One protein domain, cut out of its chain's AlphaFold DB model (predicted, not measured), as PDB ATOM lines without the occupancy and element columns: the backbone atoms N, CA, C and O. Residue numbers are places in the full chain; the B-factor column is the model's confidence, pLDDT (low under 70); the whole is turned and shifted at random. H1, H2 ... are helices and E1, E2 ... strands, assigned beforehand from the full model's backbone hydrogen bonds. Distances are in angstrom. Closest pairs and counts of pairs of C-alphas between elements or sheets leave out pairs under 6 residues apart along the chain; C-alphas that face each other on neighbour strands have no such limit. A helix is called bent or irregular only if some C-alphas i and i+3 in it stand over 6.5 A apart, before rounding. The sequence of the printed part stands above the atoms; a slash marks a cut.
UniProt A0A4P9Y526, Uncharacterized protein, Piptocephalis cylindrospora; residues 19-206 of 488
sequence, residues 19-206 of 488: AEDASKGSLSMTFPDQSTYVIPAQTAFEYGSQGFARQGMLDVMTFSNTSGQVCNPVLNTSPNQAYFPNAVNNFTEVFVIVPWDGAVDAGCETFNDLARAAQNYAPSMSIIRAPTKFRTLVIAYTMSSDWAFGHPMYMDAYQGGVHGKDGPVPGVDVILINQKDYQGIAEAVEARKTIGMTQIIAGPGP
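What this domain is: This is residues 19 to 206 of the 488 residues of an uncharacterized protein of Piptocephalis cylindrospora (UniProt A0A4P9Y526). Picture one sheet curled like part of a barrel and folded back on itself: E2, E1 and E7 make one leaf, E4, E5 and E6 the other, and the bent strand E3 is the hinge. H5 sits in the gap between E2 and E5, and H3 packs slantwise on the outside of the leaf at E4 and E5. The printed part has 188 residues with seven named strands and five named helices, in the order E1 E2 E3 H1 E4 H2 H3 E5 H4 E6 H5 E7; the sheet, E2 E1 E7 E3 E4 E5 E6, is mixed. The class is mixed, helices and strands, though under half of the residues are in named elements; the whole is compact, with a radius of gyration of the C-alphas of 15.8 A and spans of 43 by 43 by 29 A.

How they stand to each other: Start at the hairpin of E1, residues 26 to 30, and E2, residues 36 to 40, where N 29 and O 37 are 2.8 A apart. E7, residues 197 to 202, is antiparallel to E1, with N 28 and O 199 at 2.8 A, and to E3, residues 52 to 60, with N 54 and O 200 at 2.8 A. E3 bends by 73 degrees at residue 55, then runs parallel to E4, residues 94 to 99, with N 95 and O 57 at 2.8 A. E5, residues 134 to 141, is parallel to E4, with N 138 and O 96 at 2.8 A, and to E6, residues 173 to 178, with N 139 and O 175 at 2.7 A. Three strand-helix-strand units, parallel neighbour strands joined through helices, have right-handed crossovers: E3 to E4 through H1, residues 87 to 90; E4 to E5 through H2, residues 100 to 105, and H3, residues 111 to 128; E5 to E6 through H4, residues 156 to 159. H3 is on the sheet over E4 and E5, at a height of 8.2 A; the C-alphas of Ala 122 and Phe 134 are its closest to E5, at 6.0 A. H5, residues 179 to 192, is on the sheet at a height of 8.4 A, only just over none of its strands, with 2 C-alphas each on E3 and E5. H1 and H2 only graze the sheet, and H4 is not on it. In H2 and H5 each O i to N i+4 pair is within hydrogen-bond range, in H3 8 of 14; H1 and H4 are too short for one.

Where its parts are: Find C-alpha 26 at (101.782, 127.288, 93.411), where E1 begins. H3 runs 25.5 A from C-alpha 111 at (112.074, 110.204, 93.464), with a kink of 35 degrees near residue 122; it is irregular, but only just, with C-alphas 120 and 123 6.55 A apart. E3 spans 21.2 A, E5 20.4 A and H5 20.0 A. E7 ends at C-alpha 202, (101.886, 122.736, 97.652).

The domain as a whole: Look at Ala 19 and Asn 80, whose C-alphas are the two farthest apart, at 47.9 A. The printed part has no cut; its long links are E2 to E3, E3 to H1, E5 to H4 and H4 to E6. Its mean pLDDT is 79.8, with 39 residues under 70, among them 77 to 88 and 156 to 165.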
ATOM      1  N   ALA A  19      88.069 117.948  91.090       60.94
ATOM      2  CA  ALA A  19      89.403 118.027  90.500       60.94
ATOM      3  C   ALA A  19      89.803 119.474  90.167       60.94
ATOM      4  O   ALA A  19      90.966 119.837  90.327       60.94
ATOM      5  N   GLU A  20      88.838 120.300  89.755       63.59
ATOM      6  CA  GLU A  20      89.067 121.707  89.402       63.59
ATOM      7  C   GLU A  20      89.456 122.551  90.630       63.59
ATOM      8  O   GLU A  20      90.371 123.373  90.549       63.59
ATOM      9  N   ASP A  21      88.876 122.263  91.800       57.47
ATOM     10  CA  ASP A  21      89.170 122.966  93.060       57.47
ATOM     11  C   ASP A  21      90.556 122.648  93.656       57.47
ATOM     12  O   ASP A  21      91.085 123.428  94.455       57.47
ATOM     13  N   ALA A  22      91.159 121.518  93.276       58.34
ATOM     14  CA  ALA A  22      92.431 121.035  93.818       58.34
ATOM     15  C   ALA A  22      93.682 121.626  93.140       58.34
ATOM     16  O   ALA A  22      94.804 121.353  93.569       58.34
ATOM     17  N   SER A  23      93.498 122.456  92.113       59.34
ATOM     18  CA  SER A  23      94.557 123.066  91.294       59.34
ATOM     19  C   SER A  23      95.275 124.265  91.943       59.34
ATOM     20  O   SER A  23      96.048 124.956  91.288       59.34
ATOM     21  N   LYS A  24      95.061 124.530  93.239       66.44
ATOM     22  CA  LYS A  24      95.515 125.763  93.920       66.44
ATOM     23  C   LYS A  24      96.971 125.752  94.403       66.44
ATOM     24  O   LYS A  24      97.367 126.662  95.126       66.44
ATOM     25  N   GLY A  25      97.749 124.724  94.072       80.81
ATOM     26  CA  GLY A  25      99.162 124.685  94.435       80.81
ATOM     27  C   GLY A  25      99.996 125.596  93.529       80.81
ATOM     28  O   GLY A  25      99.806 125.632  92.314       80.81
ATOM     29  N   SER A  26     100.922 126.344  94.117       88.19
ATOM     30  CA  SER A  26     101.782 127.288  93.411       88.19
ATOM     31  C   SER A  26     103.180 127.333  94.012       88.19
ATOM     32  O   SER A  26     103.338 127.356  95.235       88.19
ATOM     33  N   LEU A  27     104.186 127.445  93.155       88.25
ATOM     34  CA  LEU A  27     105.522 127.889  93.526       88.25
ATOM     35  C   LEU A  27     105.658 129.340  93.072       88.25
ATOM     36  O   LEU A  27     105.492 129.640  91.893       88.25
ATOM     37  N   SER A  28     105.933 130.241  94.009       89.38
ATOM     38  CA  SER A  28     106.225 131.637  93.720       89.38
ATOM     39  C   SER A  28     107.664 131.983  94.080       89.38
ATOM     40  O   SER A  28     108.201 131.528  95.087       89.38
ATOM     41  N   MET A  29     108.306 132.790  93.245       87.62
ATOM     42  CA  MET A  29     109.650 133.307  93.463       87.62
ATOM     43  C   MET A  29     109.616 134.825  93.345       87.62
ATOM     44  O   MET A  29     109.313 135.355  92.278       87.62
ATOM     45  N   THR A  30     109.910 135.514  94.444       86.38
ATOM     46  CA  THR A  30     109.927 136.976  94.532       86.38
ATOM     47  C   THR A  30     111.364 137.471  94.621       86.38
ATOM     48  O   THR A  30     112.083 137.156  95.568       86.38
ATOM     49  N   PHE A  31     111.791 138.254  93.640       84.12
ATOM     50  CA  PHE A  31     113.140 138.811  93.560       84.12
ATOM     51  C   PHE A  31     113.267 140.130  94.351       84.12
ATOM     52  O   PHE A  31     112.255 140.733  94.720       84.12
ATOM     53  N   PRO A  32     114.497 140.619  94.619       82.94
ATOM     54  CA  PRO A  32     114.712 141.883  95.335       82.94
ATOM     55  C   PRO A  32     114.089 143.115  94.657       82.94
ATOM     56  O   PRO A  32     113.764 144.088  95.331       82.94
ATOM     57  N   ASP A  33     113.895 143.061  93.337       83.62
ATOM     58  CA  ASP A  33     113.201 144.078  92.534       83.62
ATOM     59  C   ASP A  33     111.662 144.016  92.669       83.62
ATOM     60  O   ASP A  33     110.952 144.715  91.950       83.62
ATOM     61  N   GLN A  34     111.148 143.181  93.581       85.69
ATOM     62  CA  GLN A  34     109.730 142.871  93.808       85.69
ATOM     63  C   GLN A  34     109.024 142.169  92.639       85.69
ATOM     64  O   GLN A  34     107.826 141.880  92.731       85.69
ATOM     65  N   SER A  35     109.737 141.821  91.563       85.25
ATOM     66  CA  SER A  35     109.165 140.981  90.515       85.25
ATOM     67  C   SER A  35     108.882 139.590  91.078       85.25
ATOM     68  O   SER A  35     109.696 139.010  91.798       85.25
ATOM     69  N   THR A  36     107.688 139.068  90.796       86.00
ATOM     70  CA  THR A  36     107.255 137.757  91.286       86.00
ATOM     71  C   THR A  36     106.898 136.864  90.111       86.00
ATOM     72  O   THR A  36     106.076 137.235  89.275       86.00
ATOM     73  N   TYR A  37     107.501 135.680  90.068       86.81
ATOM     74  CA  TYR A  37     107.138 134.606  89.151       86.81
ATOM     75  C   TYR A  37     106.289 133.610  89.917       86.81
ATOM     76  O   TYR A  37     106.699 133.170  90.984       86.81
ATOM     77  N   VAL A  38     105.113 133.271  89.399       88.62
ATOM     78  CA  VAL A  38     104.217 132.285  90.010       88.62
ATOM     79  C   VAL A  38     103.958 131.201  88.986       88.62
ATOM     80  O   VAL A  38     103.494 131.500  87.888       88.62
ATOM     81  N   ILE A  39     104.252 129.960  89.353       89.75
ATOM     82  CA  ILE A  39     104.034 128.793  88.504       89.75
ATOM     83  C   ILE A  39     103.161 127.767  89.235       89.75
ATOM     84  O   ILE A  39     103.207 127.689  90.471       89.75
ATOM     85  N   PRO A  40     102.355 126.975  88.512       88.31
ATOM     86  CA  PRO A  40     101.609 125.876  89.107       88.31
ATOM     87  C   PRO A  40     102.556 124.840  89.720       88.31
ATOM     88  O   PRO A  40     103.558 124.457  89.118       88.31
ATOM     89  N   ALA A  41     102.226 124.365  90.917       89.00
ATOM     90  CA  ALA A  41     102.983 123.321  91.596       89.00
ATOM     91  C   ALA A  41     102.033 122.339  92.278       89.00
ATOM     92  O   ALA A  41     100.970 122.720  92.764       89.00
ATOM     93  N   GLN A  42     102.415 121.071  92.348       88.06
ATOM     94  CA  GLN A  42     101.611 120.050  93.021       88.06
ATOM     95  C   GLN A  42     102.496 119.040  93.727       88.06
ATOM     96  O   GLN A  42     103.632 118.814  93.314       88.06
ATOM     97  N   THR A  43     101.988 118.416  94.783       86.94
ATOM     98  CA  THR A  43     102.689 117.284  95.387       86.94
ATOM     99  C   THR A  43     102.782 116.126  94.398       86.94
ATOM    100  O   THR A  43     101.919 115.946  93.531       86.94
ATOM    101  N   ALA A  44     103.818 115.307  94.553       83.44
ATOM    102  CA  ALA A  44     103.867 113.999  93.920       83.44
ATOM    103  C   ALA A  44     102.572 113.196  94.198       83.44
ATOM    104  O   ALA A  44     101.952 113.329  95.258       83.44
ATOM    105  N   PHE A  45     102.142 112.365  93.243       76.12
ATOM    106  CA  PHE A  45     101.060 111.410  93.466       76.12
ATOM    107  C   PHE A  45     101.485 110.431  94.565       76.12
ATOM    108  O   PHE A  45     102.365 109.600  94.349       76.12
ATOM    109  N   GLU A  46     100.885 110.528  95.745       70.06
ATOM    110  CA  GLU A  46     101.208 109.717  96.918       70.06
ATOM    111  C   GLU A  46     100.000 109.691  97.844       70.06
ATOM    112  O   GLU A  46      99.464 110.749  98.166       70.06
ATOM    113  N   TYR A  47      99.617 108.498  98.317       64.19
ATOM    114  CA  TYR A  47      98.577 108.362  99.333       64.19
ATOM    115  C   TYR A  47      99.019 109.033 100.642       64.19
ATOM    116  O   TYR A  47      99.888 108.516 101.339       64.19
ATOM    117  N   GLY A  48      98.364 110.129 101.013       65.19
ATOM    118  CA  GLY A  48      98.587 110.874 102.248       65.19
ATOM    119  C   GLY A  48      99.371 112.174 102.083       65.19
ATOM    120  O   GLY A  48      99.742 112.764 103.097       65.19
ATOM    121  N   SER A  49      99.613 112.635 100.852       70.19
ATOM    122  CA  SER A  49     100.266 113.927 100.617       70.19
ATOM    123  C   SER A  49      99.389 115.079 101.130       70.19
ATOM    124  O   SER A  49      98.279 115.322 100.655       70.19
ATOM    125  N   GLN A  50      99.868 115.789 102.154       73.62
ATOM    126  CA  GLN A  50      99.180 116.967 102.681       73.62
ATOM    127  C   GLN A  50      99.695 118.224 101.996       73.62
ATOM    128  O   GLN A  50     100.888 118.362 101.734       73.62
ATOM    129  N   GLY A  51      98.786 119.163 101.736       79.81
ATOM    130  CA  GLY A  51      99.192 120.484 101.286       79.81
ATOM    131  C   GLY A  51      99.980 121.214 102.373       79.81
ATOM    132  O   GLY A  51      99.687 121.082 103.562       79.81
ATOM    133  N   PHE A  52     100.974 121.997 101.971       87.00
ATOM    134  CA  PHE A  52     101.800 122.779 102.887       87.00
ATOM    135  C   PHE A  52     102.179 124.122 102.277       87.00
ATOM    136  O   PHE A  52     102.201 124.284 101.061       87.00
ATOM    137  N   ALA A  53     102.511 125.079 103.140       89.38
ATOM    138  CA  ALA A  53     103.067 126.365 102.753       89.38
ATOM    139  C   ALA A  53     104.430 126.539 103.421       89.38
ATOM    140  O   ALA A  53     104.549 126.398 104.640       89.38
ATOM    141  N   ARG A  54     105.460 126.813 102.622       90.50
ATOM    142  CA  ARG A  54     106.847 126.959 103.066       90.50
ATOM    143  C   ARG A  54     107.531 128.096 102.341       90.50
ATOM    144  O   ARG A  54     107.117 128.475 101.248       90.50
ATOM    145  N   GLN A  55     108.579 128.629 102.952       90.31
ATOM    146  CA  GLN A  55     109.407 129.646 102.328       90.31
ATOM    147  C   GLN A  55     110.883 129.339 102.565       90.31
ATOM    148  O   GLN A  55     111.285 128.987 103.676       90.31
ATOM    149  N   GLY A  56     111.685 129.491 101.521       90.38
ATOM    150  CA  GLY A  56     113.072 129.063 101.523       90.38
ATOM    151  C   GLY A  56     113.857 129.632 100.354       90.38
ATOM    152  O   GLY A  56     113.341 130.370  99.514       90.38
ATOM    153  N   MET A  57     115.134 129.281 100.341       87.81
ATOM    154  CA  MET A  57     116.044 129.570  99.244       87.81
ATOM    155  C   MET A  57     115.940 128.452  98.208       87.81
ATOM    156  O   MET A  57     116.091 127.291  98.568       87.81
ATOM    157  N   LEU A  58     115.719 128.783  96.938       87.75
ATOM    158  CA  LEU A  58     115.776 127.808  95.849       87.75
ATOM    159  C   LEU A  58     117.215 127.655  95.345       87.75
ATOM    160  O   LEU A  58     117.855 128.652  95.016       87.75
ATOM    161  N   ASP A  59     117.692 126.418  95.255       87.31
ATOM    162  CA  ASP A  59     118.959 126.058  94.622       87.31
ATOM    163  C   ASP A  59     118.741 125.033  93.508       87.31
ATOM    164  O   ASP A  59     117.924 124.120  93.649       87.31
ATOM    165  N   VAL A  60     119.485 125.181  92.412       86.75
ATOM    166  CA  VAL A  60     119.439 124.262  91.271       86.75
ATOM    167  C   VAL A  60     120.524 123.210  91.439       86.75
ATOM    168  O   VAL A  60     121.712 123.503  91.305       86.75
ATOM    169  N   MET A  61     120.119 121.967  91.684       87.50
ATOM    170  CA  MET A  61     121.066 120.867  91.829       87.50
ATOM    171  C   MET A  61     121.406 120.271  90.466       87.50
ATOM    172  O   MET A  61     120.533 119.890  89.685       87.50
ATOM    173  N   THR A  62     122.705 120.173  90.203       87.31
ATOM    174  CA  THR A  62     123.271 119.576  88.990       87.31
ATOM    175  C   THR A  62     123.943 118.249  89.307       87.31
ATOM    176  O   THR A  62     124.445 118.057  90.413       87.31
ATOM    177  N   PHE A  63     124.003 117.343  88.335       88.25
ATOM    178  CA  PHE A  63     124.688 116.059  88.476       88.25
ATOM    179  C   PHE A  63     126.011 116.055  87.725       88.25
ATOM    180  O   PHE A  63     126.160 116.724  86.702       88.25
ATOM    181  N   SER A  64     126.966 115.274  88.227       83.25
ATOM    182  CA  SER A  64     128.182 114.969  87.478       83.25
ATOM    183  C   SER A  64     128.022 113.664  86.713       83.25
ATOM    184  O   SER A  64     127.691 112.638  87.300       83.25
ATOM    185  N   ASN A  65     128.373 113.685  85.427       70.50
ATOM    186  CA  ASN A  65     128.443 112.494  84.574       70.50
ATOM    187  C   ASN A  65     129.784 111.742  84.712       70.50
ATOM    188  O   ASN A  65     130.202 111.024  83.804       70.50
ATOM    189  N   THR A  66     130.510 111.923  85.821       74.94
ATOM    190  CA  THR A  66     131.757 111.186  86.081       74.94
ATOM    191  C   THR A  66     131.481 109.695  86.258       74.94
ATOM    192  O   THR A  66     130.653 109.294  87.075       74.94
ATOM    193  N   SER A  67     132.205 108.871  85.499       59.91
ATOM    194  CA  SER A  67     132.015 107.423  85.415       59.91
ATOM    195  C   SER A  67     132.064 106.735  86.787       59.91
ATOM    196  O   SER A  67     133.064 106.794  87.499       59.91
ATOM    197  N   GLY A  68     130.982 106.031  87.134       70.00
ATOM    198  CA  GLY A  68     130.924 105.105  88.271       70.00
ATOM    199  C   GLY A  68     130.124 105.567  89.492       70.00
ATOM    200  O   GLY A  68     129.949 104.768  90.409       70.00
ATOM    201  N   GLN A  69     129.609 106.801  89.523       75.88
ATOM    202  CA  GLN A  69     128.720 107.260  90.596       75.88
ATOM    203  C   GLN A  69     127.308 107.506  90.066       75.88
ATOM    204  O   GLN A  69     127.095 108.366  89.220       75.88
ATOM    205  N   VAL A  70     126.356 106.731  90.582       81.56
ATOM    206  CA  VAL A  70     124.935 106.811  90.231       81.56
ATOM    207  C   VAL A  70     124.253 107.845  91.126       81.56
ATOM    208  O   VAL A  70     124.427 107.808  92.344       81.56
ATOM    209  N   CYS A  71     123.475 108.749  90.529       87.31
ATOM    210  CA  CYS A  71     122.669 109.765  91.206       87.31
ATOM    211  C   CYS A  71     123.493 110.664  92.155       87.31
ATOM    212  O   CYS A  71     123.075 110.943  93.280       87.31
ATOM    213  N   ASN A  72     124.692 111.099  91.727       89.50
ATOM    214  CA  ASN A  72     125.580 111.925  92.552       89.50
ATOM    215  C   ASN A  72     125.494 113.427  92.202       89.50
ATOM    216  O   ASN A  72     125.983 113.841  91.142       89.50
ATOM    217  N   PRO A  73     124.894 114.254  93.073       89.19
ATOM    218  CA  PRO A  73     124.790 115.683  92.850       89.19
ATOM    219  C   PRO A  73     126.124 116.382  93.113       89.19
ATOM    220  O   PRO A  73     126.882 116.008  94.009       89.19
ATOM    221  N   VAL A  74     126.400 117.431  92.346       86.75
ATOM    222  CA  VAL A  74     127.621 118.229  92.461       86.75
ATOM    223  C   VAL A  74     127.273 119.696  92.626       86.75
ATOM    224  O   VAL A  74     126.446 120.247  91.899       86.75
ATOM    225  N   LEU A  75     127.947 120.327  93.588       81.38
ATOM    226  CA  LEU A  75     127.874 121.760  93.821       81.38
ATOM    227  C   LEU A  75     128.646 122.475  92.706       81.38
ATOM    228  O   LEU A  75     129.874 122.424  92.662       81.38
ATOM    229  N   ASN A  76     127.925 123.133  91.799       70.19
ATOM    230  CA  ASN A  76     128.523 123.840  90.660       70.19
ATOM    231  C   ASN A  76     129.070 125.237  91.034       70.19
ATOM    232  O   ASN A  76     129.603 125.961  90.196       70.19
ATOM    233  N   THR A  77     128.936 125.650  92.297       68.44
ATOM    234  CA  THR A  77     129.380 126.958  92.794       68.44
ATOM    235  C   THR A  77     130.734 126.874  93.496       68.44
ATOM    236  O   THR A  77     130.940 126.107  94.435       68.44
ATOM    237  N   SER A  78     131.676 127.716  93.059       60.25
ATOM    238  CA  SER A  78     132.968 127.891  93.732       60.25
ATOM    239  C   SER A  78     132.787 128.608  95.082       60.25
ATOM    240  O   SER A  78     132.011 129.564  95.143       60.25
ATOM    241  N   PRO A  79     133.546 128.263  96.145       59.62
ATOM    242  CA  PRO A  79     133.514 128.971  97.434       59.62
ATOM    243  C   PRO A  79     133.764 130.485  97.313       59.62
ATOM    244  O   PRO A  79     133.257 131.274  98.108       59.62
ATOM    245  N   ASN A  80     134.520 130.901  96.289       52.72
ATOM    246  CA  ASN A  80     134.834 132.307  96.013       52.72
ATOM    247  C   ASN A  80     133.713 133.037  95.253       52.72
ATOM    248  O   ASN A  80     133.726 134.261  95.161       52.72
ATOM    249  N   GLN A  81     132.742 132.291  94.725       54.78
ATOM    250  CA  GLN A  81     131.489 132.784  94.161       54.78
ATOM    251  C   GLN A  81     130.343 132.599  95.161       54.78
ATOM    252  O   GLN A  81     129.210 132.375  94.753       54.78
ATOM    253  N   ALA A  82     130.606 132.659  96.473       52.78
ATOM    254  CA  ALA A  82     129.545 132.712  97.474       52.78
ATOM    255  C   ALA A  82     128.731 133.998  97.257       52.78
ATOM    256  O   ALA A  82     129.017 135.054  97.818       52.78
ATOM    257  N   TYR A  83     127.732 133.902  96.386       55.19
ATOM    258  CA  TYR A  83     126.948 135.017  95.876       55.19
ATOM    259  C   TYR A  83     126.136 135.717  96.986       55.19
ATOM    260  O   TYR A  83     125.615 136.809  96.764       55.19
ATOM    261  N   PHE A  84     126.026 135.126  98.188       63.88
ATOM    262  CA  PHE A  84     125.026 135.525  99.183       63.88
ATOM    263  C   PHE A  84     125.549 135.472 100.629       63.88
ATOM    264  O   PHE A  84     125.219 134.555 101.382       63.88
ATOM    265  N   PRO A  85     126.314 136.479 101.086       60.41
ATOM    266  CA  PRO A  85     126.897 136.487 102.431       60.41
ATOM    267  C   PRO A  85     125.874 136.481 103.588       60.41
ATOM    268  O   PRO A  85     126.277 136.227 104.720       60.41
ATOM    269  N   ASN A  86     124.576 136.696 103.315       66.00
ATOM    270  CA  ASN A  86     123.499 136.794 104.312       66.00
ATOM    271  C   ASN A  86     122.338 135.792 104.114       66.00
ATOM    272  O   ASN A  86     121.304 135.938 104.767       66.00
ATOM    273  N   ALA A  87     122.464 134.788 103.236       66.56
ATOM    274  CA  ALA A  87     121.363 133.856 102.953       66.56
ATOM    275  C   ALA A  87     120.888 133.085 104.203       66.56
ATOM    276  O   ALA A  87     119.685 132.965 104.422       66.56
ATOM    277  N   VAL A  88     121.808 132.651 105.077       66.75
ATOM    278  CA  VAL A  88     121.463 131.952 106.339       66.75
ATOM    279  C   VAL A  88     120.517 132.759 107.238       66.75
ATOM    280  O   VAL A  88     119.717 132.173 107.960       66.75
ATOM    281  N   ASN A  89     120.581 134.095 107.200       75.56
ATOM    282  CA  ASN A  89     119.769 134.951 108.071       75.56
ATOM    283  C   ASN A  89     118.365 135.218 107.509       75.56
ATOM    284  O   ASN A  89     117.464 135.565 108.269       75.56
ATOM    285  N   ASN A  90     118.181 135.062 106.196       78.81
ATOM    286  CA  ASN A  90     116.941 135.415 105.503       78.81
ATOM    287  C   ASN A  90     116.064 134.196 105.184       78.81
ATOM    288  O   ASN A  90     114.859 134.347 104.991       78.81
ATOM    289  N   PHE A  91     116.645 132.993 105.137       82.44
ATOM    290  CA  PHE A  91     115.954 131.766 104.739       82.44
ATOM    291  C   PHE A  91     116.068 130.686 105.817       82.44
ATOM    292  O   PHE A  91     117.128 130.481 106.400       82.44
ATOM    293  N   THR A  92     114.976 129.956 106.066       82.38
ATOM    294  CA  THR A  92     114.948 128.903 107.104       82.38
ATOM    295  C   THR A  92     115.306 127.511 106.581       82.38
ATOM    296  O   THR A  92     115.626 126.616 107.367       82.38
ATOM    297  N   GLU A  93     115.244 127.320 105.265       90.00
ATOM    298  CA  GLU A  93     115.500 126.056 104.580       90.00
ATOM    299  C   GLU A  93     115.888 126.290 103.115       90.00
ATOM    300  O   GLU A  93     115.682 127.382 102.572       90.00
ATOM    301  N   VAL A  94     116.453 125.253 102.497       89.25
ATOM    302  CA  VAL A  94     116.767 125.205 101.066       89.25
ATOM    303  C   VAL A  94     115.790 124.269 100.358       89.25
ATOM    304  O   VAL A  94     115.519 123.153 100.814       89.25
ATOM    305  N   PHE A  95     115.275 124.743  99.233       92.06
ATOM    306  CA  PHE A  95     114.531 123.981  98.246       92.06
ATOM    307  C   PHE A  95     115.484 123.608  97.128       92.06
ATOM    308  O   PHE A  95     116.159 124.473  96.582       92.06
ATOM    309  N   VAL A  96     115.530 122.329  96.783       91.44
ATOM    310  CA  VAL A  96     116.398 121.859  95.705       91.44
ATOM    311  C   VAL A  96     115.538 121.579  94.490       91.44
ATOM    312  O   VAL A  96     114.612 120.777  94.584       91.44
ATOM    313  N   ILE A  97     115.828 122.241  93.374       92.00
ATOM    314  CA  ILE A  97     115.145 122.026  92.102       92.00
ATOM    315  C   ILE A  97     115.995 121.202  91.148       92.00
ATOM    316  O   ILE A  97     117.197 121.430  91.019       92.00
ATOM    317  N   VAL A  98     115.359 120.225  90.503       92.25
ATOM    318  CA  VAL A  98     116.036 119.239  89.662       92.25
ATOM    319  C   VAL A  98     115.212 118.929  88.413       92.25
ATOM    320  O   VAL A  98     114.070 118.481  88.543       92.25
ATOM    321  N   PRO A  99     115.781 119.087  87.207       91.44
ATOM    322  CA  PRO A  99     115.222 118.511  85.988       91.44
ATOM    323  C   PRO A  99     115.254 116.983  86.045       91.44
ATOM    324  O   PRO A  99     116.323 116.392  86.204       91.44
ATOM    325  N   TRP A 100     114.100 116.335  85.879       89.38
ATOM    326  CA  TRP A 100     113.996 114.877  85.936       89.38
ATOM    327  C   TRP A 100     114.876 114.192  84.889       89.38
ATOM    328  O   TRP A 100     115.553 113.221  85.206       89.38
ATOM    329  N   ASP A 101     114.931 114.734  83.672       86.44
ATOM    330  CA  ASP A 101     115.736 114.157  82.591       86.44
ATOM    331  C   ASP A 101     117.227 114.110  82.959       86.44
ATOM    332  O   ASP A 101     117.866 113.074  82.802       86.44
ATOM    333  N   GLY A 102     117.748 115.173  83.584       88.19
ATOM    334  CA  GLY A 102     119.129 115.201  84.072       88.19
ATOM    335  C   GLY A 102     119.384 114.255  85.252       88.19
ATOM    336  O   GLY A 102     120.482 113.722  85.381       88.19
ATOM    337  N   ALA A 103     118.380 114.018  86.103       89.19
ATOM    338  CA  ALA A 103     118.479 113.039  87.185       89.19
ATOM    339  C   ALA A 103     118.518 111.600  86.643       89.19
ATOM    340  O   ALA A 103     119.322 110.793  87.108       89.19
ATOM    341  N   VAL A 104     117.691 111.291  85.641       85.62
ATOM    342  CA  VAL A 104     117.678 109.978  84.980       85.62
ATOM    343  C   VAL A 104     118.986 109.719  84.240       85.62
ATOM    344  O   VAL A 104     119.543 108.632  84.378       85.62
ATOM    345  N   ASP A 105     119.529 110.712  83.534       86.00
ATOM    346  CA  ASP A 105     120.826 110.590  82.851       86.00
ATOM    347  C   ASP A 105     121.980 110.340  83.841       86.00
ATOM    348  O   ASP A 105     122.933 109.623  83.532       86.00
ATOM    349  N   ALA A 106     121.865 110.869  85.062       87.50
ATOM    350  CA  ALA A 106     122.781 110.589  86.166       87.50
ATOM    351  C   ALA A 106     122.531 109.225  86.845       87.50
ATOM    352  O   ALA A 106     123.272 108.840  87.752       87.50
ATOM    353  N   GLY A 107     121.498 108.490  86.430       85.75
ATOM    354  CA  GLY A 107     121.132 107.165  86.926       85.75
ATOM    355  C   GLY A 107     120.191 107.152  88.136       85.75
ATOM    356  O   GLY A 107     120.078 106.123  88.798       85.75
ATOM    357  N   CYS A 108     119.515 108.258  88.463       86.00
ATOM    358  CA  CYS A 108     118.422 108.228  89.437       86.00
ATOM    359  C   CYS A 108     117.194 107.530  88.818       86.00
ATOM    360  O   CYS A 108     116.675 107.987  87.802       86.00
ATOM    361  N   GLU A 109     116.694 106.458  89.438       83.00
ATOM    362  CA  GLU A 109     115.523 105.720  88.927       83.00
ATOM    363  C   GLU A 109     114.206 106.158  89.581       83.00
ATOM    364  O   GLU A 109     113.143 106.076  88.965       83.00
ATOM    365  N   THR A 110     114.253 106.630  90.830       84.88
ATOM    366  CA  THR A 110     113.064 106.984  91.626       84.88
ATOM    367  C   THR A 110     113.173 108.377  92.253       84.88
ATOM    368  O   THR A 110     114.272 108.923  92.405       84.88
ATOM    369  N   PHE A 111     112.045 108.966  92.675       86.69
ATOM    370  CA  PHE A 111     112.074 110.204  93.464       86.69
ATOM    371  C   PHE A 111     112.711 109.983  94.834       86.69
ATOM    372  O   PHE A 111     113.363 110.888  95.347       86.69
ATOM    373  N   ASN A 112     112.611 108.773  95.384       86.69
ATOM    374  CA  ASN A 112     113.360 108.351  96.564       86.69
ATOM    375  C   ASN A 112     114.880 108.498  96.402       86.69
ATOM    376  O   ASN A 112     115.533 109.057  97.287       86.69
ATOM    377  N   ASP A 113     115.447 108.000  95.301       87.38
ATOM    378  CA  ASP A 113     116.891 108.095  95.040       87.38
ATOM    379  C   ASP A 113     117.313 109.554  94.926       87.38
ATOM    380  O   ASP A 113     118.277 109.987  95.560       87.38
ATOM    381  N   LEU A 114     116.512 110.334  94.201       90.25
ATOM    382  CA  LEU A 114     116.742 111.754  94.021       90.25
ATOM    383  C   LEU A 114     116.646 112.543  95.336       90.25
ATOM    384  O   LEU A 114     117.473 113.408  95.614       90.25
ATOM    385  N   ALA A 115     115.663 112.240  96.177       90.31
ATOM    386  CA  ALA A 115     115.493 112.884  97.472       90.31
ATOM    387  C   ALA A 115     116.625 112.520  98.445       90.31
ATOM    388  O   ALA A 115     117.086 113.392  99.180       90.31
ATOM    389  N   ARG A 116     117.133 111.280  98.418       89.50
ATOM    390  CA  ARG A 116     118.335 110.890  99.181       89.50
ATOM    391  C   ARG A 116     119.583 111.603  98.671       89.50
ATOM    392  O   ARG A 116     120.377 112.085  99.474       89.50
ATOM    393  N   ALA A 117     119.742 111.706  97.353       90.19
ATOM    394  CA  ALA A 117     120.814 112.482  96.742       90.19
ATOM    395  C   ALA A 117     120.751 113.950  97.194       90.19
ATOM    396  O   ALA A 117     121.745 114.486  97.680       90.19
ATOM    397  N   ALA A 118     119.569 114.567  97.159       91.62
ATOM    398  CA  ALA A 118     119.359 115.935  97.622       91.62
ATOM    399  C   ALA A 118     119.611 116.107  99.136       91.62
ATOM    400  O   ALA A 118     120.200 117.103  99.556       91.62
ATOM    401  N   GLN A 119     119.247 115.125  99.968       90.25
ATOM    402  CA  GLN A 119     119.599 115.115 101.394       90.25
ATOM    403  C   GLN A 119     121.115 115.078 101.613       90.25
ATOM    404  O   GLN A 119     121.617 115.789 102.480       90.25
ATOM    405  N   ASN A 120     121.845 114.284 100.826       88.88
ATOM    406  CA  ASN A 120     123.308 114.208 100.888       88.88
ATOM    407  C   ASN A 120     123.984 115.467 100.327       88.88
ATOM    408  O   ASN A 120     125.084 115.820 100.751       88.88
ATOM    409  N   TYR A 121     123.319 116.159  99.404       89.12
ATOM    410  CA  TYR A 121     123.754 117.434  98.846       89.12
ATOM    411  C   TYR A 121     123.593 118.591  99.841       89.12
ATOM    412  O   TYR A 121     124.470 119.449  99.935       89.12
ATOM    413  N   ALA A 122     122.527 118.605 100.645       87.44
ATOM    414  CA  ALA A 122     122.198 119.716 101.541       87.44
ATOM    415  C   ALA A 122     123.320 120.148 102.518       87.44
ATOM    416  O   ALA A 122     123.516 121.350 102.686       87.44
ATOM    417  N   PRO A 123     124.123 119.253 103.131       87.94
ATOM    418  CA  PRO A 123     125.275 119.659 103.940       87.94
ATOM    419  C   PRO A 123     126.315 120.493 103.178       87.94
ATOM    420  O   PRO A 123     126.945 121.373 103.773       87.94
ATOM    421  N   SER A 124     126.479 120.265 101.870       86.06
ATOM    422  CA  SER A 124     127.427 121.017 101.034       86.06
ATOM    423  C   SER A 124     127.040 122.494 100.870       86.06
ATOM    424  O   SER A 124     127.913 123.331 100.654       86.06
ATOM    425  N   MET A 125     125.774 122.850 101.129       85.31
ATOM    426  CA  MET A 125     125.285 124.238 101.156       85.31
ATOM    427  C   MET A 125     125.977 125.116 102.198       85.31
ATOM    428  O   MET A 125     126.031 126.340 102.058       85.31
ATOM    429  N   SER A 126     126.552 124.505 103.236       83.88
ATOM    430  CA  SER A 126     127.342 125.232 104.231       83.88
ATOM    431  C   SER A 126     128.553 125.945 103.614       83.88
ATOM    432  O   SER A 126     128.926 127.019 104.088       83.88
ATOM    433  N   ILE A 127     129.114 125.411 102.519       81.31
ATOM    434  CA  ILE A 127     130.263 125.984 101.798       81.31
ATOM    435  C   ILE A 127     129.918 127.369 101.233       81.31
ATOM    436  O   ILE A 127     130.746 128.278 101.272       81.31
ATOM    437  N   ILE A 128     128.679 127.553 100.772       75.88
ATOM    438  CA  ILE A 128     128.184 128.810 100.194       75.88
ATOM    439  C   ILE A 128     127.404 129.669 101.198       75.88
ATOM    440  O   ILE A 128     126.775 130.649 100.807       75.88
ATOM    441  N   ARG A 129     127.452 129.331 102.498       80.75
ATOM    442  CA  ARG A 129     126.689 130.007 103.565       80.75
ATOM    443  C   ARG A 129     125.182 130.050 103.270       80.75
ATOM    444  O   ARG A 129     124.531 131.071 103.483       80.75
ATOM    445  N   ALA A 130     124.627 128.945 102.787       82.50
ATOM    446  CA  ALA A 130     123.186 128.742 102.679       82.50
ATOM    447  C   ALA A 130     122.672 127.853 103.833       82.50
ATOM    448  O   ALA A 130     123.473 127.166 104.484       82.50
ATOM    449  N   PRO A 131     121.360 127.865 104.140       83.75
ATOM    450  CA  PRO A 131     120.792 126.965 105.140       83.75
ATOM    451  C   PRO A 131     121.073 125.497 104.791       83.75
ATOM    452  O   PRO A 131     120.890 125.067 103.660       83.75
ATOM    453  N   THR A 132     121.481 124.693 105.771       84.56
ATOM    454  CA  THR A 132     121.741 123.252 105.568       84.56
ATOM    455  C   THR A 132     120.493 122.391 105.735       84.56
ATOM    456  O   THR A 132     120.502 121.193 105.454       84.56
ATOM    457  N   LYS A 133     119.403 122.988 106.224       87.62
ATOM    458  CA  LYS A 133     118.130 122.305 106.414       87.62
ATOM    459  C   LYS A 133     117.440 122.138 105.062       87.62
ATOM    460  O   LYS A 133     117.000 123.117 104.465       87.62
ATOM    461  N   PHE A 134     117.304 120.890 104.632       89.69
ATOM    462  CA  PHE A 134     116.589 120.498 103.424       89.69
ATOM    463  C   PHE A 134     115.320 119.735 103.788       89.69
ATOM    464  O   PHE A 134     115.358 118.806 104.599       89.69
ATOM    465  N   ARG A 135     114.193 120.152 103.209       88.50
ATOM    466  CA  ARG A 135     112.894 119.494 103.412       88.50
ATOM    467  C   ARG A 135     112.016 119.430 102.173       88.50
ATOM    468  O   ARG A 135     110.948 118.832 102.244       88.50
ATOM    469  N   THR A 136     112.405 120.058 101.067       92.31
ATOM    470  CA  THR A 136     111.547 120.120  99.882       92.31
ATOM    471  C   THR A 136     112.369 119.950  98.616       92.31
ATOM    472  O   THR A 136     113.250 120.758  98.321       92.31
ATOM    473  N   LEU A 137     112.045 118.894  97.877       93.00
ATOM    474  CA  LEU A 137     112.549 118.599  96.546       93.00
ATOM    475  C   LEU A 137     111.530 119.092  95.516       93.00
ATOM    476  O   LEU A 137     110.360 118.719  95.578       93.00
ATOM    477  N   VAL A 138     111.974 119.894  94.557       92.75
ATOM    478  CA  VAL A 138     111.175 120.344  93.418       92.75
ATOM    479  C   VAL A 138     111.683 119.632  92.169       92.75
ATOM    480  O   VAL A 138     112.831 119.790  91.769       92.75
ATOM    481  N   ILE A 139     110.835 118.833  91.542       91.94
ATOM    482  CA  ILE A 139     111.166 118.057  90.353       91.94
ATOM    483  C   ILE A 139     110.498 118.721  89.159       91.94
ATOM    484  O   ILE A 139     109.270 118.814  89.088       91.94
ATOM    485  N   ALA A 140     111.314 119.173  88.218       91.25
ATOM    486  CA  ALA A 140     110.850 119.679  86.941       91.25
ATOM    487  C   ALA A 140     110.729 118.506  85.964       91.25
ATOM    488  O   ALA A 140     111.710 117.822  85.677       91.25
ATOM    489  N   TYR A 141     109.505 118.220  85.520       87.19
ATOM    490  CA  TYR A 141     109.217 117.054  84.685       87.19
ATOM    491  C   TYR A 141     108.747 117.478  83.296       87.19
ATOM    492  O   TYR A 141     107.852 118.318  83.153       87.19
ATOM    493  N   THR A 142     109.325 116.865  82.264       82.81
ATOM    494  CA  THR A 142     108.943 117.088  80.867       82.81
ATOM    495  C   THR A 142     107.700 116.267  80.531       82.81
ATOM    496  O   THR A 142     107.749 115.041  80.488       82.81
ATOM    497  N   MET A 143     106.570 116.929  80.284       72.38
ATOM    498  CA  MET A 143     105.337 116.285  79.821       72.38
ATOM    499  C   MET A 143     104.956 116.807  78.438       72.38
ATOM    500  O   MET A 143     105.008 118.008  78.173       72.38
ATOM    501  N   SER A 144     104.513 115.902  77.564       65.50
ATOM    502  CA  SER A 144     104.019 116.250  76.226       65.50
ATOM    503  C   SER A 144     102.711 117.050  76.266       65.50
ATOM    504  O   SER A 144     102.372 117.731  75.299       65.50
ATOM    505  N   SER A 145     101.974 116.997  77.382       67.50
ATOM    506  CA  SER A 145     100.713 117.713  77.563       67.50
ATOM    507  C   SER A 145     100.487 118.147  79.012       67.50
ATOM    508  O   SER A 145     100.792 117.408  79.948       67.50
ATOM    509  N   ASP A 146      99.908 119.335  79.199       67.06
ATOM    510  CA  ASP A 146      99.740 119.943  80.528       67.06
ATOM    511  C   ASP A 146      98.740 119.180  81.414       67.06
ATOM    512  O   ASP A 146      98.852 119.188  82.634       67.06
ATOM    513  N   TRP A 147      97.785 118.456  80.822       67.56
ATOM    514  CA  TRP A 147      96.833 117.641  81.585       67.56
ATOM    515  C   TRP A 147      97.454 116.362  82.164       67.56
ATOM    516  O   TRP A 147      96.971 115.837  83.170       67.56
ATOM    517  N   ALA A 148      98.515 115.857  81.529       68.50
ATOM    518  CA  ALA A 148      99.271 114.696  81.983       68.50
ATOM    519  C   ALA A 148     100.270 115.064  83.093       68.50
ATOM    520  O   ALA A 148     100.965 114.208  83.634       68.50
ATOM    521  N   PHE A 149     100.341 116.337  83.471       73.44
ATOM    522  CA  PHE A 149     101.234 116.790  84.515       73.44
ATOM    523  C   PHE A 149     100.890 116.153  85.876       73.44
ATOM    524  O   PHE A 149      99.755 116.228  86.356       73.44
ATOM    525  N   GLY A 150     101.872 115.486  86.496       70.31
ATOM    526  CA  GLY A 150     101.691 114.688  87.722       70.31
ATOM    527  C   GLY A 150     100.933 113.374  87.532       70.31
ATOM    528  O   GLY A 150     100.577 112.721  88.513       70.31
ATOM    529  N   HIS A 151     100.655 112.989  86.285       73.25
ATOM    530  CA  HIS A 151      99.910 111.780  85.971       73.25
ATOM    531  C   HIS A 151     100.746 110.543  86.304       73.25
ATOM    532  O   HIS A 151     101.800 110.330  85.701       73.25
ATOM    533  N   PRO A 152     100.265 109.641  87.177       68.31
ATOM    534  CA  PRO A 152     101.086 108.546  87.671       68.31
ATOM    535  C   PRO A 152     101.485 107.524  86.598       68.31
ATOM    536  O   PRO A 152     102.438 106.782  86.796       68.31
ATOM    537  N   MET A 153     100.771 107.471  85.467       63.91
ATOM    538  CA  MET A 153     101.167 106.636  84.324       63.91
ATOM    539  C   MET A 153     102.334 107.161  83.495       63.91
ATOM    540  O   MET A 153     103.045 106.330  82.950       63.91
ATOM    541  N   TYR A 154     102.504 108.476  83.360       64.88
ATOM    542  CA  TYR A 154     103.485 109.052  82.432       64.88
ATOM    543  C   TYR A 154     104.792 109.447  83.128       64.88
ATOM    544  O   TYR A 154     105.689 110.002  82.500       64.88
ATOM    545  N   MET A 155     104.887 109.188  84.433       71.94
ATOM    546  CA  MET A 155     106.073 109.494  85.215       71.94
ATOM    547  C   MET A 155     106.812 108.202  85.543       71.94
ATOM    548  O   MET A 155     106.371 107.436  86.404       71.94
ATOM    549  N   ASP A 156     107.933 107.991  84.854       66.81
ATOM    550  CA  ASP A 156     108.766 106.784  84.942       66.81
ATOM    551  C   ASP A 156     109.143 106.472  86.399       66.81
ATOM    552  O   ASP A 156     109.079 105.322  86.835       66.81
ATOM    553  N   ALA A 157     109.408 107.525  87.184       67.62
ATOM    554  CA  ALA A 157     109.737 107.451  88.605       67.62
ATOM    555  C   ALA A 157     108.742 106.609  89.420       67.62
ATOM    556  O   ALA A 157     109.144 105.833  90.280       67.62
ATOM    557  N   TYR A 158     107.439 106.713  89.134       68.81
ATOM    558  CA  TYR A 158     106.405 106.006  89.896       68.81
ATOM    559  C   TYR A 158     106.235 104.542  89.514       68.81
ATOM    560  O   TYR A 158     105.616 103.784  90.270       68.81
ATOM    561  N   GLN A 159     106.724 104.151  88.339       60.41
ATOM    562  CA  GLN A 159     106.591 102.781  87.866       60.41
ATOM    563  C   GLN A 159     107.571 101.847  88.599       60.41
ATOM    564  O   GLN A 159     107.237 100.679  88.807       60.41
ATOM    565  N   GLY A 160     108.678 102.396  89.120       53.59
ATOM    566  CA  GLY A 160     109.723 101.682  89.851       53.59
ATOM    567  C   GLY A 160     110.607 100.862  88.913       53.59
ATOM    568  O   GLY A 160     110.112 100.034  88.148       53.59
ATOM    569  N   GLY A 161     111.921 101.083  88.968       52.97
ATOM    570  CA  GLY A 161     112.896 100.235  88.286       52.97
ATOM    571  C   GLY A 161     113.071  98.880  88.980       52.97
ATOM    572  O   GLY A 161     112.466  98.592  90.017       52.97
ATOM    573  N   VAL A 162     113.960  98.039  88.438       50.88
ATOM    574  CA  VAL A 162     114.371  96.763  89.065       50.88
ATOM    575  C   VAL A 162     114.928  96.994  90.485       50.88
ATOM    576  O   VAL A 162     114.880  96.087  91.321       50.88
ATOM    577  N   HIS A 163     115.407  98.209  90.783       50.28
ATOM    578  CA  HIS A 163     116.125  98.547  92.010       50.28
ATOM    579  C   HIS A 163     115.290  99.178  93.135       50.28
ATOM    580  O   HIS A 163     115.806  99.323  94.245       50.28
ATOM    581  N   GLY A 164     114.000  99.480  92.944       56.56
ATOM    582  CA  GLY A 164     113.195  99.988  94.057       56.56
ATOM    583  C   GLY A 164     111.833 100.560  93.694       56.56
ATOM    584  O   GLY A 164     111.554 100.923  92.556       56.56
ATOM    585  N   LYS A 165     110.964 100.647  94.709       63.50
ATOM    586  CA  LYS A 165     109.678 101.348  94.617       63.50
ATOM    587  C   LYS A 165     109.866 102.805  95.009       63.50
ATOM    588  O   LYS A 165     110.503 103.095  96.022       63.50
ATOM    589  N   ASP A 166     109.230 103.689  94.258       70.31
ATOM    590  CA  ASP A 166     109.079 105.077  94.661       70.31
ATOM    591  C   ASP A 166     108.030 105.224  95.777       70.31
ATOM    592  O   ASP A 166     107.105 104.410  95.900       70.31
ATOM    593  N   GLY A 167     108.196 106.228  96.633       70.44
ATOM    594  CA  GLY A 167     107.372 106.435  97.821       70.44
ATOM    595  C   GLY A 167     107.808 107.660  98.627       70.44
ATOM    596  O   GLY A 167     108.735 108.348  98.223       70.44
ATOM    597  N   PRO A 168     107.171 107.918  99.779       72.94
ATOM    598  CA  PRO A 168     107.518 109.074 100.589       72.94
ATOM    599  C   PRO A 168     108.908 108.904 101.214       72.94
ATOM    600  O   PRO A 168     109.174 107.909 101.900       72.94
ATOM    601  N   VAL A 169     109.773 109.911 101.058       77.94
ATOM    602  CA  VAL A 169     111.023 110.013 101.825       77.94
ATOM    603  C   VAL A 169     110.744 110.715 103.153       77.94
ATOM    604  O   VAL A 169     110.280 111.857 103.159       77.94
ATOM    605  N   PRO A 170     111.056 110.092 104.306       80.06
ATOM    606  CA  PRO A 170     110.857 110.729 105.599       80.06
ATOM    607  C   PRO A 170     111.551 112.096 105.681       80.06
ATOM    608  O   PRO A 170     112.768 112.205 105.532       80.06
ATOM    609  N   GLY A 171     110.764 113.139 105.948       83.12
ATOM    610  CA  GLY A 171     111.258 114.504 106.132       83.12
ATOM    611  C   GLY A 171     111.558 115.280 104.846       83.12
ATOM    612  O   GLY A 171     112.053 116.402 104.959       83.12
ATOM    613  N   VAL A 172     111.259 114.725 103.665       89.25
ATOM    614  CA  VAL A 172     111.392 115.417 102.376       89.25
ATOM    615  C   VAL A 172     110.067 115.378 101.640       89.25
ATOM    616  O   VAL A 172     109.562 114.315 101.297       89.25
ATOM    617  N   ASP A 173     109.531 116.555 101.362       90.44
ATOM    618  CA  ASP A 173     108.347 116.710 100.537       90.44
ATOM    619  C   ASP A 173     108.749 116.848  99.071       90.44
ATOM    620  O   ASP A 173     109.613 117.662  98.733       90.44
ATOM    621  N   VAL A 174     108.111 116.065  98.203       89.81
ATOM    622  CA  VAL A 174     108.361 116.082  96.760       89.81
ATOM    623  C   VAL A 174     107.265 116.867  96.057       89.81
ATOM    624  O   VAL A 174     106.071 116.581  96.181       89.81
ATOM    625  N   ILE A 175     107.692 117.858  95.289       90.94
ATOM    626  CA  ILE A 175     106.840 118.746  94.516       90.94
ATOM    627  C   ILE A 175     107.192 118.586  93.055       90.94
ATOM    628  O   ILE A 175     108.359 118.511  92.693       90.94
ATOM    629  N   LEU A 176     106.175 118.569  92.215       90.88
ATOM    630  CA  LEU A 176     106.310 118.546  90.778       90.88
ATOM    631  C   LEU A 176     106.027 119.942  90.231       90.88
ATOM    632  O   LEU A 176     105.057 120.587  90.646       90.88
ATOM    633  N   ILE A 177     106.803 120.344  89.225       90.81
ATOM    634  CA  ILE A 177     106.511 121.474  88.328       90.81
ATOM    635  C   ILE A 177     106.724 121.067  86.861       90.81
ATOM    636  O   ILE A 177     107.410 120.081  86.572       90.81
ATOM    637  N   ASN A 178     106.148 121.816  85.919       88.75
ATOM    638  CA  ASN A 178     106.369 121.578  84.492       88.75
ATOM    639  C   ASN A 178     107.784 122.033  84.089       88.75
ATOM    640  O   ASN A 178     108.236 123.106  84.491       88.75
ATOM    641  N   GLN A 179     108.480 121.250  83.261       88.19
ATOM    642  CA  GLN A 179     109.806 121.609  82.745       88.19
ATOM    643  C   GLN A 179     109.821 122.960  82.009       88.19
ATOM    644  O   GLN A 179     110.810 123.689  82.085       88.19
ATOM    645  N   LYS A 180     108.732 123.323  81.321       86.94
ATOM    646  CA  LYS A 180     108.621 124.625  80.639       86.94
ATOM    647  C   LYS A 180     108.668 125.792  81.631       86.94
ATOM    648  O   LYS A 180     109.342 126.786  81.386       86.94
ATOM    649  N   ASP A 181     107.999 125.637  82.772       88.62
ATOM    650  CA  ASP A 181     107.975 126.643  83.836       88.62
ATOM    651  C   ASP A 181     109.339 126.749  84.531       88.62
ATOM    652  O   ASP A 181     109.798 127.844  84.864       88.62
ATOM    653  N   TYR A 182     110.028 125.614  84.689       88.62
ATOM    654  CA  TYR A 182     111.401 125.573  85.190       88.62
ATOM    655  C   TYR A 182     112.371 126.375  84.317       88.62
ATOM    656  O   TYR A 182     113.179 127.122  84.862       88.62
ATOM    657  N   GLN A 183     112.287 126.258  82.987       86.69
ATOM    658  CA  GLN A 183     113.153 127.016  82.073       86.69
ATOM    659  C   GLN A 183     113.008 128.526  82.297       86.69
ATOM    660  O   GLN A 183     114.012 129.218  82.442       86.69
ATOM    661  N   GLY A 184     111.775 129.018  82.454       85.00
ATOM    662  CA  GLY A 184     111.526 130.426  82.771       85.00
ATOM    663  C   GLY A 184     112.111 130.864  84.121       85.00
ATOM    664  O   GLY A 184     112.632 131.974  84.232       85.00
ATOM    665  N   ILE A 185     112.077 129.996  85.140       82.88
ATOM    666  CA  ILE A 185     112.736 130.260  86.432       82.88
ATOM    667  C   ILE A 185     114.258 130.287  86.271       82.88
ATOM    668  O   ILE A 185     114.900 131.205  86.777       82.88
ATOM    669  N   ALA A 186     114.836 129.313  85.568       83.31
ATOM    670  CA  ALA A 186     116.277 129.220  85.358       83.31
ATOM    671  C   ALA A 186     116.816 130.461  84.628       83.31
ATOM    672  O   ALA A 186     117.757 131.091  85.108       83.31
ATOM    673  N   GLU A 187     116.155 130.879  83.544       84.00
ATOM    674  CA  GLU A 187     116.479 132.106  82.806       84.00
ATOM    675  C   GLU A 187     116.343 133.358  83.686       84.00
ATOM    676  O   GLU A 187     117.202 134.242  83.665       84.00
ATOM    677  N   ALA A 188     115.287 133.439  84.504       79.94
ATOM    678  CA  ALA A 188     115.062 134.561  85.412       79.94
ATOM    679  C   ALA A 188     116.139 134.670  86.504       79.94
ATOM    680  O   ALA A 188     116.551 135.786  86.842       79.94
ATOM    681  N   VAL A 189     116.584 133.534  87.050       79.81
ATOM    682  CA  VAL A 189     117.663 133.452  88.044       79.81
ATOM    683  C   VAL A 189     119.001 133.834  87.414       79.81
ATOM    684  O   VAL A 189     119.734 134.649  87.982       79.81
ATOM    685  N   GLU A 190     119.303 133.315  86.222       80.25
ATOM    686  CA  GLU A 190     120.540 133.616  85.498       80.25
ATOM    687  C   GLU A 190     120.629 135.098  85.105       80.25
ATOM    688  O   GLU A 190     121.645 135.752  85.357       80.25
ATOM    689  N   ALA A 191     119.546 135.663  84.562       80.69
ATOM    690  CA  ALA A 191     119.500 137.055  84.123       80.69
ATOM    691  C   ALA A 191     119.686 138.045  85.282       80.69
ATOM    692  O   ALA A 191     120.385 139.051  85.140       80.69
ATOM    693  N   ARG A 192     119.069 137.773  86.442       77.19
ATOM    694  CA  ARG A 192     119.100 138.684  87.597       77.19
ATOM    695  C   ARG A 192     120.304 138.482  88.505       77.19
ATOM    696  O   ARG A 192     120.571 139.363  89.321       77.19
ATOM    697  N   LYS A 193     120.998 137.340  88.416       75.06
ATOM    698  CA  LYS A 193     122.127 136.966  89.293       75.06
ATOM    699  C   LYS A 193     121.829 137.166  90.790       75.06
ATOM    700  O   LYS A 193     122.724 137.482  91.572       75.06
ATOM    701  N   THR A 194     120.564 137.023  91.193       70.12
ATOM    702  CA  THR A 194     120.092 137.211  92.572       70.12
ATOM    703  C   THR A 194     119.184 136.057  92.982       70.12
ATOM    704  O   THR A 194     118.432 135.529  92.163       70.12
ATOM    705  N   ILE A 195     119.241 135.669  94.261       70.56
ATOM    706  CA  ILE A 195     118.282 134.723  94.840       70.56
ATOM    707  C   ILE A 195     116.999 135.476  95.172       70.56
ATOM    708  O   ILE A 195     117.003 136.420  95.965       70.56
ATOM    709  N   GLY A 196     115.900 135.028  94.575       75.69
ATOM    710  CA  GLY A 196     114.562 135.389  95.017       75.69
ATOM    711  C   GLY A 196     114.147 134.592  96.253       75.69
ATOM    712  O   GLY A 196     114.560 133.449  96.440       75.69
ATOM    713  N   MET A 197     113.298 135.189  97.087       84.12
ATOM    714  CA  MET A 197     112.550 134.453  98.099       84.12
ATOM    715  C   MET A 197     111.587 133.511  97.398       84.12
ATOM    716  O   MET A 197     110.707 133.961  96.665       84.12
ATOM    717  N   THR A 198     111.732 132.213  97.638       88.06
ATOM    718  CA  THR A 198     110.807 131.230  97.093       88.06
ATOM    719  C   THR A 198     109.790 130.873  98.157       88.06
ATOM    720  O   THR A 198     110.138 130.491  99.273       88.06
ATOM    721  N   GLN A 199     108.518 130.992  97.811       90.19
ATOM    722  CA  GLN A 199     107.410 130.484  98.591       90.19
ATOM    723  C   GLN A 199     106.774 129.337  97.821       90.19
ATOM    724  O   GLN A 199     106.430 129.461  96.651       90.19
ATOM    725  N   ILE A 200     106.599 128.208  98.493       88.44
ATOM    726  CA  ILE A 200     105.921 127.061  97.920       88.44
ATOM    727  C   ILE A 200     104.651 126.807  98.709       88.44
ATOM    728  O   ILE A 200     104.695 126.559  99.911       88.44
ATOM    729  N   ILE A 201     103.522 126.869  98.015       88.69
ATOM    730  CA  ILE A 201     102.219 126.437  98.499       88.69
ATOM    731  C   ILE A 201     101.893 125.168  97.719       88.69
ATOM    732  O   ILE A 201     101.403 125.227  96.597       88.69
ATOM    733  N   ALA A 202     102.210 124.007  98.278       82.62
ATOM    734  CA  ALA A 202     101.886 122.736  97.652       82.62
ATOM    735  C   ALA A 202     100.437 122.363  97.984       82.62
ATOM    736  O   ALA A 202     100.050 122.325  99.151       82.62
ATOM    737  N   GLY A 203      99.635 122.088  96.957       82.12
ATOM    738  CA  GLY A 203      98.352 121.402  97.094       82.12
ATOM    739  C   GLY A 203      98.493 119.922  96.721       82.12
ATOM    740  O   GLY A 203      99.452 119.573  96.030       82.12
ATOM    741  N   PRO A 204      97.525 119.065  97.098       78.44
ATOM    742  CA  PRO A 204      97.531 117.642  96.739       78.44
ATOM    743  C   PRO A 204      97.572 117.409  95.215       78.44
ATOM    744  O   PRO A 204      97.914 116.324  94.755       78.44
ATOM    745  N   GLY A 205      97.213 118.410  94.408       83.25
ATOM    746  CA  GLY A 205      97.072 118.265  92.966       83.25
ATOM    747  C   GLY A 205      95.774 117.543  92.589       83.25
ATOM    748  O   GLY A 205      95.082 116.967  93.439       83.25
ATOM    749  N   PRO A 206      95.405 117.557  91.302       83.38
ATOM    750  CA  PRO A 206      94.125 117.047  90.843       83.38
ATOM    751  C   PRO A 206      94.083 115.507  90.845       83.38
ATOM    752  O   PRO A 206      93.010 114.924  90.979       83.38
TER     753      PRO A 206